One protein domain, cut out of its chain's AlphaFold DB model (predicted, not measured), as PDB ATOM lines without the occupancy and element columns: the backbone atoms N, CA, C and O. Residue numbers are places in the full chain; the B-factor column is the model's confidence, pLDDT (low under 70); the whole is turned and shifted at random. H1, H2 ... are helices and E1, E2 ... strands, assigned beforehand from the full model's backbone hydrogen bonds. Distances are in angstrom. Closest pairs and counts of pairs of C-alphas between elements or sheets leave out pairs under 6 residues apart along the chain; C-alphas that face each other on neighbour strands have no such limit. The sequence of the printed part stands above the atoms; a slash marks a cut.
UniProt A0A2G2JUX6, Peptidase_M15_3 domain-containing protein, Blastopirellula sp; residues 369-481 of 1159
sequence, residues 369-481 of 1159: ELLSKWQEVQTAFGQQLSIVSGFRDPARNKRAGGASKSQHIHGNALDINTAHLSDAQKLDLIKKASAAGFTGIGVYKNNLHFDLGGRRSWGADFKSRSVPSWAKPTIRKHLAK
ATOM      1  N   GLU A 369      45.109  17.844  20.217       81.00
ATOM      2  CA  GLU A 369      44.101  17.985  19.152       81.00
ATOM      3  C   GLU A 369      43.907  19.453  18.730       81.00
ATOM      4  O   GLU A 369      43.894  19.768  17.542       81.00
ATOM      5  N   LEU A 370      43.821  20.369  19.703       82.19
ATOM      6  CA  LEU A 370      43.654  21.800  19.453       82.19
ATOM      7  C   LEU A 370      44.872  22.390  18.735       82.19
ATOM      8  O   LEU A 370      44.721  23.210  17.833       82.19
ATOM      9  N   LEU A 371      46.077  21.959  19.123       80.38
ATOM     10  CA  LEU A 371      47.329  22.391  18.500       80.38
ATOM     11  C   LEU A 371      47.476  21.825  17.082       80.38
ATOM     12  O   LEU A 371      47.881  22.556  16.186       80.38
ATOM     13  N   SER A 372      47.080  20.570  16.852       78.25
ATOM     14  CA  SER A 372      47.062  19.946  15.523       78.25
ATOM     15  C   SER A 372      46.090  20.660  14.576       78.25
ATOM     16  O   SER A 372      46.486  21.056  13.480       78.25
ATOM     17  N   LYS A 373      44.862  20.945  15.031       84.25
ATOM     18  CA  LYS A 373      43.884  21.743  14.271       84.25
ATOM     19  C   LYS A 373      44.337  23.180  14.048       84.25
ATOM     20  O   LYS A 373      44.062  23.760  13.004       84.25
ATOM     21  N   TRP A 374      45.044  23.780  15.003       89.25
ATOM     22  CA  TRP A 374      45.602  25.114  14.809       89.25
ATOM     23  C   TRP A 374      46.747  25.118  13.788       89.25
ATOM     24  O   TRP A 374      46.789  26.000  12.934       89.25
ATOM     25  N   GLN A 375      47.615  24.104  13.808       80.94
ATOM     26  CA  GLN A 375      48.666  23.916  12.808       80.94
ATOM     27  C   GLN A 375      48.076  23.744  11.398       80.94
ATOM     28  O   GLN A 375      48.557  24.382  10.468       80.94
ATOM     29  N   GLU A 376      46.994  22.971  11.248       83.19
ATOM     30  CA  GLU A 376      46.225  22.852   9.997       83.19
ATOM     31  C   GLU A 376      45.755  24.231   9.491       83.19
ATOM     32  O   GLU A 376      45.993  24.586   8.335       83.19
ATOM     33  N   VAL A 377      45.166  25.054  10.369       83.38
ATOM     34  CA  VAL A 377      44.718  26.418  10.033       83.38
ATOM     35  C   VAL A 377      45.884  27.326   9.641       83.38
ATOM     36  O   VAL A 377      45.757  28.064   8.666       83.38
ATOM     37  N   GLN A 378      47.015  27.280  10.352       81.31
ATOM     38  CA  GLN A 378      48.195  28.095  10.028       81.31
ATOM     39  C   GLN A 378      48.838  27.684   8.700       81.31
ATOM     40  O   GLN A 378      49.195  28.554   7.904       81.31
ATOM     41  N   THR A 379      48.923  26.379   8.424       74.06
ATOM     42  CA  THR A 379      49.390  25.848   7.138       74.06
ATOM     43  C   THR A 379      48.453  26.269   6.003       74.06
ATOM     44  O   THR A 379      48.924  26.802   5.003       74.06
ATOM     45  N   ALA A 380      47.134  26.129   6.171       73.38
ATOM     46  CA  ALA A 380      46.157  26.555   5.170       73.38
ATOM     47  C   ALA A 380      46.157  28.079   4.943       73.38
ATOM     48  O   ALA A 380      45.952  28.531   3.818       73.38
ATOM     49  N   PHE A 381      46.366  28.879   5.995       79.44
ATOM     50  CA  PHE A 381      46.418  30.347   5.940       79.44
ATOM     51  C   PHE A 381      47.755  30.888   5.392       79.44
ATOM     52  O   PHE A 381      47.833  32.058   5.028       79.44
ATOM     53  N   GLY A 382      48.800  30.056   5.307       69.94
ATOM     54  CA  GLY A 382      50.102  30.430   4.743       69.94
ATOM     55  C   GLY A 382      50.926  31.398   5.606       69.94
ATOM     56  O   GLY A 382      51.913  31.951   5.124       69.94
ATOM     57  N   GLN A 383      50.541  31.617   6.868       78.38
ATOM     58  CA  GLN A 383      51.232  32.516   7.796       78.38
ATOM     59  C   GLN A 383      51.130  31.999   9.239       78.38
ATOM     60  O   GLN A 383      50.036  31.751   9.750       78.38
ATOM     61  N   GLN A 384      52.269  31.916   9.938       78.31
ATOM     62  CA  GLN A 384      52.288  31.692  11.386       78.31
ATOM     63  C   GLN A 384      51.808  32.955  12.124       78.31
ATOM     64  O   GLN A 384      52.306  34.059  11.897       78.31
ATOM     65  N   LEU A 385      50.860  32.777  13.043       79.25
ATOM     66  CA  LEU A 385      50.302  33.816  13.917       79.25
ATOM     67  C   LEU A 385      50.580  33.465  15.384       79.25
ATOM     68  O   LEU A 385      50.555  32.288  15.753       79.25
ATOM     69  N   SER A 386      50.834  34.461  16.233       77.06
ATOM     70  CA  SER A 386      51.153  34.203  17.639       77.06
ATOM     71  C   SER A 386      49.912  33.911  18.487       77.06
ATOM     72  O   SER A 386      48.848  34.523  18.335       77.06
ATOM     73  N   ILE A 387      50.065  32.950  19.401       81.44
ATOM     74  CA  ILE A 387      49.061  32.598  20.407       81.44
ATOM     75  C   ILE A 387      49.287  33.497  21.625       81.44
ATOM     76  O   ILE A 387      50.296  33.381  22.324       81.44
ATOM     77  N   VAL A 388      48.314  34.369  21.888       77.12
ATOM     78  CA  VAL A 388      48.271  35.270  23.051       77.12
ATOM     79  C   VAL A 388      47.925  34.486  24.319       77.12
ATOM     80  O   VAL A 388      48.411  34.795  25.407       77.12
ATOM     81  N   SER A 389      47.080  33.453  24.202       75.69
ATOM     82  CA  SER A 389      46.695  32.607  25.335       75.69
ATOM     83  C   SER A 389      46.204  31.229  24.909       75.69
ATOM     84  O   SER A 389      45.230  31.126  24.167       75.69
ATOM     85  N   GLY A 390      46.799  30.189  25.492       81.38
ATOM     86  CA  GLY A 390      46.257  28.836  25.535       81.38
ATOM     87  C   GLY A 390      45.490  28.574  26.834       81.38
ATOM     88  O   GLY A 390      44.490  29.236  27.121       81.38
ATOM     89  N   PHE A 391      45.968  27.612  27.624       82.06
ATOM     90  CA  PHE A 391      45.346  27.148  28.867       82.06
ATOM     91  C   PHE A 391      45.329  28.229  29.968       82.06
ATOM     92  O   PHE A 391      46.272  29.009  30.129       82.06
ATOM     93  N   ARG A 392      44.256  28.262  30.768       76.56
ATOM     94  CA  ARG A 392      44.118  29.142  31.940       76.56
ATOM     95  C   ARG A 392      43.566  28.360  33.124       76.56
ATOM     96  O   ARG A 392      42.431  27.901  33.071       76.56
ATOM     97  N   ASP A 393      44.313  28.302  34.221       79.50
ATOM     98  CA  ASP A 393      43.781  27.831  35.501       79.50
ATOM     99  C   ASP A 393      42.565  28.679  35.951       79.50
ATOM    100  O   ASP A 393      42.434  29.840  35.538       79.50
ATOM    101  N   PRO A 394      41.668  28.153  36.811       80.38
ATOM    102  CA  PRO A 394      40.458  28.869  37.220       80.38
ATOM    103  C   PRO A 394      40.717  30.255  37.831       80.38
ATOM    104  O   PRO A 394      39.940  31.183  37.598       80.38
ATOM    105  N   ALA A 395      41.825  30.436  38.560       76.06
ATOM    106  CA  ALA A 395      42.166  31.714  39.178       76.06
ATOM    107  C   ALA A 395      42.661  32.739  38.138       76.06
ATOM    108  O   ALA A 395      42.256  33.902  38.179       76.06
ATOM    109  N   ARG A 396      43.476  32.322  37.163       76.56
ATOM    110  CA  ARG A 396      43.902  33.135  36.010       76.56
ATOM    111  C   ARG A 396      42.735  33.471  35.094       76.56
ATOM    112  O   ARG A 396      42.653  34.604  34.631       76.56
ATOM    113  N   ASN A 397      41.805  32.541  34.884       81.75
ATOM    114  CA  ASN A 397      40.576  32.802  34.139       81.75
ATOM    115  C   ASN A 397      39.683  33.827  34.868       81.75
ATOM    116  O   ASN A 397      39.239  34.778  34.229       81.75
ATOM    117  N   LYS A 398      39.507  33.716  36.197       79.25
ATOM    118  CA  LYS A 398      38.788  34.720  37.008       79.25
ATOM    119  C   LYS A 398      39.460  36.100  36.950       79.25
ATOM    120  O   LYS A 398      38.770  37.090  36.731       79.25
ATOM    121  N   ARG A 399      40.795  36.175  37.074       77.12
ATOM    122  CA  ARG A 399      41.561  37.436  36.921       77.12
ATOM    123  C   ARG A 399      41.436  38.054  35.523       77.12
ATOM    124  O   ARG A 399      41.481  39.269  35.403       77.12
ATOM    125  N   ALA A 400      41.259  37.237  34.486       71.94
ATOM    126  CA  ALA A 400      41.057  37.685  33.107       71.94
ATOM    127  C   ALA A 400      39.584  38.008  32.758       71.94
ATOM    128  O   ALA A 400      39.271  38.180  31.583       71.94
ATOM    129  N   GLY A 401      38.668  38.029  33.738       74.62
ATOM    130  CA  GLY A 401      37.233  38.248  33.501       74.62
ATOM    131  C   GLY A 401      36.537  37.128  32.712       74.62
ATOM    132  O   GLY A 401      35.431  37.316  32.211       74.62
ATOM    133  N   GLY A 402      37.177  35.964  32.570       73.25
ATOM    134  CA  GLY A 402      36.663  34.848  31.782       73.25
ATOM    135  C   GLY A 402      35.479  34.145  32.447       73.25
ATOM    136  O   GLY A 402      35.427  33.988  33.668       73.25
ATOM    137  N   ALA A 403      34.549  33.644  31.631       76.38
ATOM    138  CA  ALA A 403      33.393  32.882  32.104       76.38
ATOM    139  C   ALA A 403      33.801  31.637  32.917       76.38
ATOM    140  O   ALA A 403      34.828  31.010  32.647       76.38
ATOM    141  N   SER A 404      32.967  31.226  33.876       72.06
ATOM    142  CA  SER A 404      33.233  30.082  34.768       72.06
ATOM    143  C   SER A 404      33.353  28.729  34.050       72.06
ATOM    144  O   SER A 404      34.030  27.838  34.550       72.06
ATOM    145  N   LYS A 405      32.751  28.589  32.859       78.88
ATOM    146  CA  LYS A 405      32.850  27.411  31.967       78.88
ATOM    147  C   LYS A 405      33.694  27.695  30.704       78.88
ATOM    148  O   LYS A 405      33.407  27.197  29.615       78.88
ATOM    149  N   SER A 406      34.697  28.568  30.835       83.81
ATOM    150  CA  SER A 406      35.610  28.981  29.760       83.81
ATOM    151  C   SER A 406      36.421  27.808  29.205       83.81
ATOM    152  O   SER A 406      37.048  27.059  29.952       83.81
ATOM    153  N   GLN A 407      36.471  27.673  27.877       90.75
ATOM    154  CA  GLN A 407      37.195  26.585  27.211       90.75
ATOM    155  C   GLN A 407      38.725  26.665  27.384       90.75
ATOM    156  O   GLN A 407      39.399  25.641  27.262       90.75
ATOM    157  N   HIS A 408      39.278  27.817  27.792       86.50
ATOM    158  CA  HIS A 408      40.683  27.907  28.217       86.50
ATOM    159  C   HIS A 408      40.976  27.082  29.485       86.50
ATOM    160  O   HIS A 408      42.093  26.592  29.629       86.50
ATOM    161  N   ILE A 409      39.994  26.881  30.376       85.31
ATOM    162  CA  ILE A 409      40.147  26.048  31.589       85.31
ATOM    163  C   ILE A 409      40.240  24.557  31.226       85.31
ATOM    164  O   ILE A 409      40.832  23.766  31.951       85.31
ATOM    165  N   HIS A 410      39.704  24.171  30.068       83.94
ATOM    166  CA  HIS A 410      39.704  22.790  29.580       83.94
ATOM    167  C   HIS A 410      40.806  22.509  28.541       83.94
ATOM    168  O   HIS A 410      40.805  21.440  27.931       83.94
ATOM    169  N   GLY A 411      41.716  23.465  28.300       84.69
ATOM    170  CA  GLY A 411      42.759  23.348  27.271       84.69
ATOM    171  C   GLY A 411      42.215  23.281  25.836       84.69
ATOM    172  O   GLY A 411      42.911  22.784  24.954       84.69
ATOM    173  N   ASN A 412      40.980  23.759  25.625       90.19
ATOM    174  CA  ASN A 412      40.168  23.630  24.406       90.19
ATOM    175  C   ASN A 412      40.088  24.932  23.570       90.19
ATOM    176  O   ASN A 412      39.319  24.969  22.610       90.19
ATOM    177  N   ALA A 413      40.798  26.004  23.947       89.88
ATOM    178  CA  ALA A 413      40.688  27.323  23.310       89.88
ATOM    179  C   ALA A 413      42.026  28.063  23.150       89.88
ATOM    180  O   ALA A 413      42.895  27.970  24.022       89.88
ATOM    181  N   LEU A 414      42.135  28.846  22.071       90.81
ATOM    182  CA  LEU A 414      43.256  29.736  21.753       90.81
ATOM    183  C   LEU A 414      42.764  31.172  21.510       90.81
ATOM    184  O   LEU A 414      41.827  31.378  20.741       90.81
ATOM    185  N   ASP A 415      43.448  32.157  22.097       88.44
ATOM    186  CA  ASP A 415      43.388  33.560  21.656       88.44
ATOM    187  C   ASP A 415      44.586  33.852  20.739       88.44
ATOM    188  O   ASP A 415      45.733  33.601  21.122       88.44
ATOM    189  N   ILE A 416      44.331  34.411  19.557       90.69
ATOM    190  CA  ILE A 416      45.310  34.651  18.488       90.69
ATOM    191  C   ILE A 416      45.471  36.151  18.239       90.69
ATOM    192  O   ILE A 416      44.477  36.877  18.135       90.69
ATOM    193  N   ASN A 417      46.714  36.615  18.094       83.81
ATOM    194  CA  ASN A 417      47.005  38.006  17.752       83.81
ATOM    195  C   ASN A 417      46.711  38.261  16.266       83.81
ATOM    196  O   ASN A 417      47.301  37.639  15.382       83.81
ATOM    197  N   THR A 418      45.815  39.209  15.989       86.81
ATOM    198  CA  THR A 418      45.396  39.592  14.629       86.81
ATOM    199  C   THR A 418      45.472  41.102  14.390       86.81
ATOM    200  O   THR A 418      44.938  41.601  13.401       86.81
ATOM    201  N   ALA A 419      46.149  41.850  15.270       81.12
ATOM    202  CA  ALA A 419      46.212  43.314  15.220       81.12
ATOM    203  C   ALA A 419      46.898  43.848  13.947       81.12
ATOM    204  O   ALA A 419      46.642  44.971  13.527       81.12
ATOM    205  N   HIS A 420      47.749  43.022  13.336       81.19
ATOM    206  CA  HIS A 420      48.492  43.293  12.108       81.19
ATOM    207  C   HIS A 420      47.788  42.781  10.834       81.19
ATOM    208  O   HIS A 420      48.330  42.938   9.743       81.19
ATOM    209  N   LEU A 421      46.617  42.140  10.950       83.88
ATOM    210  CA  LEU A 421      45.868  41.595   9.814       83.88
ATOM    211  C   LEU A 421      44.777  42.564   9.349       83.88
ATOM    212  O   LEU A 421      44.022  43.111  10.160       83.88
ATOM    213  N   SER A 422      44.627  42.708   8.032       87.31
ATOM    214  CA  SER A 422      43.451  43.351   7.433       87.31
ATOM    215  C   SER A 422      42.174  42.556   7.728       87.31
ATOM    216  O   SER A 422      42.218  41.345   7.949       87.31
ATOM    217  N   ASP A 423      41.009  43.204   7.699       86.50
ATOM    218  CA  ASP A 423      39.742  42.509   7.972       86.50
ATOM    219  C   ASP A 423      39.420  41.439   6.905       86.50
ATOM    220  O   ASP A 423      38.808  40.423   7.225       86.50
ATOM    221  N   ALA A 424      39.932  41.579   5.676       83.75
ATOM    222  CA  ALA A 424      39.884  40.529   4.654       83.75
ATOM    223  C   ALA A 424      40.680  39.272   5.064       83.75
ATOM    224  O   ALA A 424      40.170  38.155   4.962       83.75
ATOM    225  N   GLN A 425      41.894  39.445   5.601       87.06
ATOM    226  CA  GLN A 425      42.702  38.346   6.147       87.06
ATOM    227  C   GLN A 425      42.062  37.736   7.402       87.06
ATOM    228  O   GLN A 425      42.029  36.515   7.537       87.06
ATOM    229  N   LYS A 426      41.482  38.552   8.295       91.88
ATOM    230  CA  LYS A 426      40.724  38.052   9.457       91.88
ATOM    231  C   LYS A 426      39.513  37.220   9.024       91.88
ATOM    232  O   LYS A 426      39.261  36.166   9.602       91.88
ATOM    233  N   LEU A 427      38.776  37.653   7.996       91.88
ATOM    234  CA  LEU A 427      37.664  36.889   7.426       91.88
ATOM    235  C   LEU A 427      38.112  35.546   6.851       91.88
ATOM    236  O   LEU A 427      37.433  34.543   7.057       91.88
ATOM    237  N   ASP A 428      39.230  35.517   6.133       90.06
ATOM    238  CA  ASP A 428      39.778  34.285   5.573       90.06
ATOM    239  C   ASP A 428      40.256  33.304   6.660       90.06
ATOM    240  O   ASP A 428      39.915  32.120   6.623       90.06
ATOM    241  N   LEU A 429      40.923  33.812   7.700       92.12
ATOM    242  CA  LEU A 429      41.307  33.032   8.877       92.12
ATOM    243  C   LEU A 429      40.084  32.429   9.598       92.12
ATOM    244  O   LEU A 429      40.117  31.262   9.983       92.12
ATOM    245  N   ILE A 430      38.976  33.174   9.714       93.81
ATOM    246  CA  ILE A 430      37.705  32.675  10.279       93.81
ATOM    247  C   ILE A 430      37.109  31.542   9.422       93.81
ATOM    248  O   ILE A 430      36.627  30.554   9.984       93.81
ATOM    249  N   LYS A 431      37.159  31.636   8.082       93.31
ATOM    250  CA  LYS A 431      36.716  30.545   7.185       93.31
ATOM    251  C   LYS A 431      37.550  29.286   7.417       93.31
ATOM    252  O   LYS A 431      36.986  28.221   7.659       93.31
ATOM    253  N   LYS A 432      38.881  29.421   7.386       91.00
ATOM    254  CA  LYS A 432      39.835  28.311   7.532       91.00
ATOM    255  C   LYS A 432      39.729  27.643   8.907       91.00
ATOM    256  O   LYS A 432      39.602  26.425   8.972       91.00
ATOM    257  N   ALA A 433      39.631  28.420   9.987       92.25
ATOM    258  CA  ALA A 433      39.348  27.893  11.324       92.25
ATOM    259  C   ALA A 433      38.005  27.146  11.387       92.25
ATOM    260  O   ALA A 433      37.929  26.038  11.921       92.25
ATOM    261  N   SER A 434      36.943  27.694  10.787       92.06
ATOM    262  CA  SER A 434      35.653  26.999  10.729       92.06
ATOM    263  C   SER A 434      35.698  25.685   9.938       92.06
ATOM    264  O   SER A 434      34.880  24.810  10.234       92.06
ATOM    265  N   ALA A 435      36.590  25.562   8.948       88.19
ATOM    266  CA  ALA A 435      36.744  24.377   8.101       88.19
ATOM    267  C   ALA A 435      37.565  23.267   8.779       88.19
ATOM    268  O   ALA A 435      37.113  22.126   8.806       88.19
ATOM    269  N   ALA A 436      38.672  23.617   9.451       87.94
ATOM    270  CA  ALA A 436      39.455  22.707  10.307       87.94
ATOM    271  C   ALA A 436      38.671  22.187  11.540       87.94
ATOM    272  O   ALA A 436      39.141  21.346  12.314       87.94
ATOM    273  N   GLY A 437      37.445  22.678  11.742       88.06
ATOM    274  CA  GLY A 437      36.491  22.158  12.717       88.06
ATOM    275  C   GLY A 437      36.331  22.994  13.983       88.06
ATOM    276  O   GLY A 437      35.551  22.588  14.842       88.06
ATOM    277  N   PHE A 438      36.971  24.164  14.105       93.94
ATOM    278  CA  PHE A 438      36.707  25.065  15.233       93.94
ATOM    279  C   PHE A 438      35.232  25.495  15.250       93.94
ATOM    280  O   PHE A 438      34.615  25.773  14.212       93.94
ATOM    281  N   THR A 439      34.647  25.510  16.445       92.81
ATOM    282  CA  THR A 439      33.204  25.642  16.683       92.81
ATOM    283  C   THR A 439      32.854  26.918  17.439       92.81
ATOM    284  O   THR A 439      31.845  27.538  17.115       92.81
ATOM    285  N   GLY A 440      33.653  27.337  18.418       93.19
ATOM    286  CA  GLY A 440      33.531  28.659  19.026       93.19
ATOM    287  C   GLY A 440      34.421  29.675  18.314       93.19
ATOM    288  O   GLY A 440      35.614  29.419  18.165       93.19
ATOM    289  N   ILE A 441      33.858  30.812  17.882       95.00
ATOM    290  CA  ILE A 441      34.623  31.924  17.285       95.00
ATOM    291  C   ILE A 441      34.270  33.265  17.947       95.00
ATOM    292  O   ILE A 441      33.181  33.812  17.747       95.00
ATOM    293  N   GLY A 442      35.211  33.825  18.707       93.19
ATOM    294  CA  GLY A 442      35.118  35.173  19.274       93.19
ATOM    295  C   GLY A 442      35.858  36.197  18.410       93.19
ATOM    296  O   GLY A 442      37.010  35.974  18.041       93.19
ATOM    297  N   VAL A 443      35.217  37.325  18.093       92.62
ATOM    298  CA  VAL A 443      35.773  38.375  17.221       92.62
ATOM    299  C   VAL A 443      35.974  39.674  18.007       92.62
ATOM    300  O   VAL A 443      35.021  40.413  18.259       92.62
ATOM    301  N   TYR A 444      37.222  39.970  18.375       84.75
ATOM    302  CA  TYR A 444      37.607  41.208  19.062       84.75
ATOM    303  C   TYR A 444      38.365  42.155  18.115       84.75
ATOM    304  O   TYR A 444      38.734  41.785  17.004       84.75
ATOM    305  N   LYS A 445      38.619  43.397  18.557       78.19
ATOM    306  CA  LYS A 445      39.278  44.435  17.734       78.19
ATOM    307  C   LYS A 445      40.677  44.022  17.249       78.19
ATOM    308  O   LYS A 445      41.015  44.242  16.090       78.19
ATOM    309  N   ASN A 446      41.463  43.420  18.144       81.00
ATOM    310  CA  ASN A 446      42.868  43.072  17.906       81.00
ATOM    311  C   ASN A 446      43.105  41.552  17.840       81.00
ATOM    312  O   ASN A 446      44.085  41.114  17.240       81.00
ATOM    313  N   ASN A 447      42.222  40.742  18.430       87.00
ATOM    314  CA  ASN A 447      42.414  39.300  18.605       87.00
ATOM    315  C   ASN A 447      41.217  38.516  18.057       87.00
ATOM    316  O   ASN A 447      40.076  38.977  18.150       87.00
ATOM    317  N   LEU A 448      41.467  37.294  17.594       93.50
ATOM    318  CA  LEU A 448      40.427  36.297  17.343       93.50
ATOM    319  C   LEU A 448      40.571  35.138  18.330       93.50
ATOM    320  O   LEU A 448      41.683  34.733  18.659       93.50
ATOM    321  N   HIS A 449      39.442  34.619  18.795       93.75
ATOM    322  CA  HIS A 449      39.365  33.482  19.706       93.75
ATOM    323  C   HIS A 449      38.782  32.277  18.979       93.75
ATOM    324  O   HIS A 449      37.751  32.417  18.317       93.75
ATOM    325  N   PHE A 450      39.390  31.105  19.151       95.19
ATOM    326  CA  PHE A 450      38.951  29.856  18.534       95.19
ATOM    327  C   PHE A 450      38.895  28.724  19.570       95.19
ATOM    328  O   PHE A 450      39.881  28.481  20.269       95.19
ATOM    329  N   ASP A 451      37.767  28.009  19.658       93.12
ATOM    330  CA  ASP A 451      37.596  26.864  20.567       93.12
ATOM    331  C   ASP A 451      36.795  25.689  19.978       93.12
ATOM    332  O   ASP A 451      36.121  25.827  18.954       93.12
ATOM    333  N   LEU A 452      36.888  24.532  20.648       90.81
ATOM    334  CA  LEU A 452      36.247  23.255  20.281       90.81
ATOM    335  C   LEU A 452      34.956  22.939  21.077       90.81
ATOM    336  O   LEU A 452      34.535  21.788  21.166       90.81
ATOM    337  N   GLY A 453      34.319  23.937  21.693       86.31
ATOM    338  CA  GLY A 453      33.062  23.793  22.436       86.31
ATOM    339  C   GLY A 453      31.810  23.733  21.545       86.31
ATOM    340  O   GLY A 453      31.858  23.390  20.365       86.31
ATOM    341  N   GLY A 454      30.648  24.103  22.093       87.06
ATOM    342  CA  GLY A 454      29.412  24.222  21.303       87.06
ATOM    343  C   GLY A 454      29.529  25.297  20.211       87.06
ATOM    344  O   GLY A 454      30.112  26.357  20.463       87.06
ATOM    345  N   ARG A 455      28.987  25.041  19.008       92.38
ATOM    346  CA  ARG A 455      29.150  25.935  17.845       92.38
ATOM    347  C   ARG A 455      28.429  27.271  18.046       92.38
ATOM    348  O   ARG A 455      27.206  27.294  18.160       92.38
ATOM    349  N   ARG A 456      29.190  28.367  18.131       92.88
ATOM    350  CA  ARG A 456      28.707  29.690  18.565       92.88
ATOM    351  C   ARG A 456      29.698  30.802  18.212       92.88
ATOM    352  O   ARG A 456      30.890  30.555  18.062       92.88
ATOM    353  N   SER A 457      29.226  32.045  18.187       92.56
ATOM    354  CA  SER A 457      30.071  33.215  17.921       92.56
ATOM    355  C   SER A 457      29.686  34.427  18.759       92.56
ATOM    356  O   SER A 457      28.497  34.638  19.009       92.56
ATOM    357  N   TRP A 458      30.660  35.259  19.123       91.81
ATOM    358  CA  TRP A 458      30.446  36.480  19.906       91.81
ATOM    359  C   TRP A 458      31.440  37.592  19.545       91.81
ATOM    360  O   TRP A 458      32.474  37.334  18.930       91.81
ATOM    361  N   GLY A 459      31.114  38.831  19.915       88.25
ATOM    362  CA  GLY A 459      32.026  39.973  19.822       88.25
ATOM    363  C   GLY A 459      32.462  40.499  21.190       88.25
ATOM    364  O   GLY A 459      32.438  39.782  22.189       88.25
ATOM    365  N   ALA A 460      32.842  41.777  21.244       83.50
ATOM    366  CA  ALA A 460      33.457  42.388  22.426       83.50
ATOM    367  C   ALA A 460      32.587  42.403  23.705       83.50
ATOM    368  O   ALA A 460      33.151  42.438  24.793       83.50
ATOM    369  N   ASP A 461      31.250  42.335  23.609       83.06
ATOM    370  CA  ASP A 461      30.352  42.235  24.786       83.06
ATOM    371  C   ASP A 461      30.044  40.782  25.216       83.06
ATOM    372  O   ASP A 461      29.113  40.543  25.986       83.06
ATOM    373  N   PHE A 462      30.801  39.812  24.687       81.62
ATOM    374  CA  PHE A 462      30.610  38.362  24.840       81.62
ATOM    375  C   PHE A 462      29.259  37.819  24.332       81.62
ATOM    376  O   PHE A 462      28.905  36.673  24.615       81.62
ATOM    377  N   LYS A 463      28.510  38.591  23.529       83.00
ATOM    378  CA  LYS A 463      27.242  38.168  22.907       83.00
ATOM    379  C   LYS A 463      27.350  38.181  21.379       83.00
ATOM    380  O   LYS A 463      28.161  38.894  20.789       83.00
ATOM    381  N   SER A 464      26.507  37.397  20.709       82.38
ATOM    382  CA  SER A 464      26.497  37.247  19.242       82.38
ATOM    383  C   SER A 464      26.230  38.555  18.485       82.38
ATOM    384  O   SER A 464      26.776  38.780  17.407       82.38
ATOM    385  N   ARG A 465      25.435  39.456  19.072       83.81
ATOM    386  CA  ARG A 465      25.071  40.764  18.500       83.81
ATOM    387  C   ARG A 465      26.261  41.700  18.234       83.81
ATOM    388  O   ARG A 465      26.197  42.476  17.278       83.81
ATOM    389  N   SER A 466      27.318  41.624  19.053       86.31
ATOM    390  CA  SER A 466      28.487  42.518  18.990       86.31
ATOM    391  C   SER A 466      29.601  42.028  18.066       86.31
ATOM    392  O   SER A 466      30.625  42.701  17.948       86.31
ATOM    393  N   VAL A 467      29.413  40.892  17.380       89.88
ATOM    394  CA  VAL A 467      30.265  40.497  16.247       89.88
ATOM    395  C   VAL A 467      30.327  41.679  15.262       89.88
ATOM    396  O   VAL A 467      29.262  42.140  14.837       89.88
ATOM    397  N   PRO A 468      31.516  42.198  14.897       88.38
ATOM    398  CA  PRO A 468      31.650  43.348  14.001       88.38
ATOM    399  C   PRO A 468      30.920  43.160  12.668       88.38
ATOM    400  O   PRO A 468      30.849  42.048  12.146       88.38
ATOM    401  N   SER A 469      30.397  44.247  12.093       87.19
ATOM    402  CA  SER A 469      29.616  44.229  10.843       87.19
ATOM    403  C   SER A 469      30.326  43.490   9.703       87.19
ATOM    404  O   SER A 469      29.704  42.637   9.072       87.19
ATOM    405  N   TRP A 470      31.628  43.732   9.513       89.81
ATOM    406  CA  TRP A 470      32.465  43.052   8.518       89.81
ATOM    407  C   TRP A 470      32.542  41.530   8.719       89.81
ATOM    408  O   TRP A 470      32.614  40.784   7.746       89.81
ATOM    409  N   ALA A 471      32.475  41.048   9.964       90.06
ATOM    410  CA  ALA A 471      32.569  39.627  10.294       90.06
ATOM    411  C   ALA A 471      31.233  38.878  10.132       90.06
ATOM    412  O   ALA A 471      31.231  37.671   9.868       90.06
ATOM    413  N   LYS A 472      30.089  39.571  10.258       89.44
ATOM    414  CA  LYS A 472      28.744  38.957  10.268       89.44
ATOM    415  C   LYS A 472      28.457  38.015   9.080       89.44
ATOM    416  O   LYS A 472      27.909  36.946   9.347       89.44
ATOM    417  N   PRO A 473      28.811  38.312   7.809       88.25
ATOM    418  CA  PRO A 473      28.513  37.415   6.684       88.25
ATOM    419  C   PRO A 473      29.214  36.054   6.792       88.25
ATOM    420  O   PRO A 473      28.583  35.013   6.613       88.25
ATOM    421  N   THR A 474      30.497  36.050   7.150       89.19
ATOM    422  CA  THR A 474      31.291  34.820   7.310       89.19
ATOM    423  C   THR A 474      30.903  34.072   8.581       89.19
ATOM    424  O   THR A 474      30.769  32.851   8.565       89.19
ATOM    425  N   ILE A 475      30.617  34.792   9.670       91.81
ATOM    426  CA  ILE A 475      30.131  34.191  10.916       91.81
ATOM    427  C   ILE A 475      28.769  33.495  10.722       91.81
ATOM    428  O   ILE A 475      28.577  32.404  11.255       91.81
ATOM    429  N   ARG A 476      27.858  34.031   9.891       89.38
ATOM    430  CA  ARG A 476      26.622  33.317   9.498       89.38
ATOM    431  C   ARG A 476      26.929  31.973   8.822       89.38
ATOM    432  O   ARG A 476      26.366  30.962   9.233       89.38
ATOM    433  N   LYS A 477      27.845  31.941   7.844       89.19
ATOM    434  CA  LYS A 477      28.255  30.698   7.153       89.19
ATOM    435  C   LYS A 477      28.919  29.693   8.103       89.19
ATOM    436  O   LYS A 477      28.598  28.506   8.055       89.19
ATOM    437  N   HIS A 478      29.763  30.166   9.023       90.19
ATOM    438  CA  HIS A 478      30.339  29.356  10.100       90.19
ATOM    439  C   HIS A 478      29.257  28.711  10.988       90.19
ATOM    440  O   HIS A 478      29.297  27.498  11.208       90.19
ATOM    441  N   LEU A 479      28.275  29.483  11.473       89.38
ATOM    442  CA  LEU A 479      27.184  28.959  12.306       89.38
ATOM    443  C   LEU A 479      26.325  27.941  11.536       89.38
ATOM    444  O   LEU A 479      26.006  26.884  12.074       89.38
ATOM    445  N   ALA A 480      26.055  28.206  10.254       86.25
ATOM    446  CA  ALA A 480      25.349  27.305   9.340       86.25
ATOM    447  C   ALA A 480      26.168  26.071   8.891       86.25
ATOM    448  O   ALA A 480      25.671  25.268   8.105       86.25
ATOM    449  N   LYS A 481      27.413  25.898   9.369       83.06
ATOM    450  CA  LYS A 481      28.356  24.825   8.978       83.06
ATOM    451  C   LYS A 481      28.709  24.795   7.473       83.06
ATOM    452  O   LYS A 481      29.190  23.779   6.977       83.06
TER     453      LYS A 481
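Overview. This is residues 369 to 481 of the 1159 residues of the protein "Peptidase_M15_3 domain-containing protein" of Blastopirellula sp (UniProt A0A2G2JUX6). What does one see first? A twisted five-stranded sheet is a wall with helices H4 and H5 side by side over one face, and H1 packs slantwise on the other flank of H4 and grazes the sheet near E2. On the far side of the sheet from H4 and H5, residues 390 to 412 form a small arm with the short helices H2 and H3, and H2 is clear of the sheet. What is it made of? The printed part has 113 residues, with five named helices and five named strands in the order H1 E1 H2 H3 E2 H4 E3 E4 E5 H5, in the mixed class of helices and strands; the sheet is mixed and runs E1 E2 E4 E3 E5. How large is it? It is compact, with a radius of gyration of the C-alphas of 13.0 A, and spans 36 by 30 by 27 A.

Along the chain. Where does the first half run? H1 takes residues 369 to 381, 18.2 A long, from C-alpha 369 at (44.101, 17.985, 19.152). E1 is residues 387 to 389, 5.5 A; H2 is 394 to 399, 8.6 A; H3 is 407 to 410, 5.1 A. E2, residues 413 to 417, is 13.6 A long. What comes after E2? H4, residues 423 to 435, is 18.4 A long and begins at C-alpha 423 at (39.742, 42.509, 7.972). E3 is residues 440 to 443, 10.1 A; E4 is 447 to 451, 13.5 A; E5 is 456 to 458, 7.1 A. H5, residues 472 to 479, is 10.3 A long and ends at C-alpha 479 at (27.184, 28.959, 12.306).

Arrangement. How do the strands pair? E1, an edge strand, is antiparallel to E2, with N 388 and O 415 at 2.8 A; E2 is antiparallel to E4, with N 416 and O 448 at 2.8 A. E4 and E3 form an antiparallel hairpin, with N 442 and O 449 at 2.9 A, and E3 is parallel to E5, the other edge strand, with N 443 and O 458 at 2.9 A. Which helices are on the sheet? H4, at a height over the sheet of 10.4 A, lies over E4 and E3 and runs along the strands, at 7 degrees to E4 on the local plane. On the same face, H5 has a height of 9.6 A and lies over E5, only just not over E3, where 2 of its C-alphas fall. E2, H4 and E3 make a split strand-helix-strand unit, two strands that run the same way with E4 between them in the sheet, and its crossover is right-handed. How do the helices meet? H4 and H5 touch at a shallow tilt of 8 degrees, the same way, with C-alphas of Ser 434 and His 478 closest at 5.8 A. H1 grazes the sheet with residues 370 to 374 and touches H4, with residues 428 to 433 of H4 alone, at a steep tilt of 46 degrees, opposite ways; the closest C-alphas are Val 377 and Ala 433, 5.7 A. H3 grazes the sheet with residues 407 to 408, and H2, not on the sheet, only just touches H3, with 3 pairs of C-alphas within 8 A, the closest those of Pro 394 and Ile 409 at 6.3 A. Are the helix backbones complete? In H1, H2, H4 and H5 every O i to N i+4 pair is within hydrogen-bond range; H3 is too short for such a pair.

Size, cuts and confidence. How far does it reach? The two C-alphas farthest apart, of Ala 395 and Ala 424, are 35.7 A apart. Is there a cut, and which links are long? The printed part has no cut; the link from E5 to H5, residues 459 to 471, is long. Where is confidence low? The mean pLDDT of the printed part is 85.2, and residue 382 is under 70 in this predicted model.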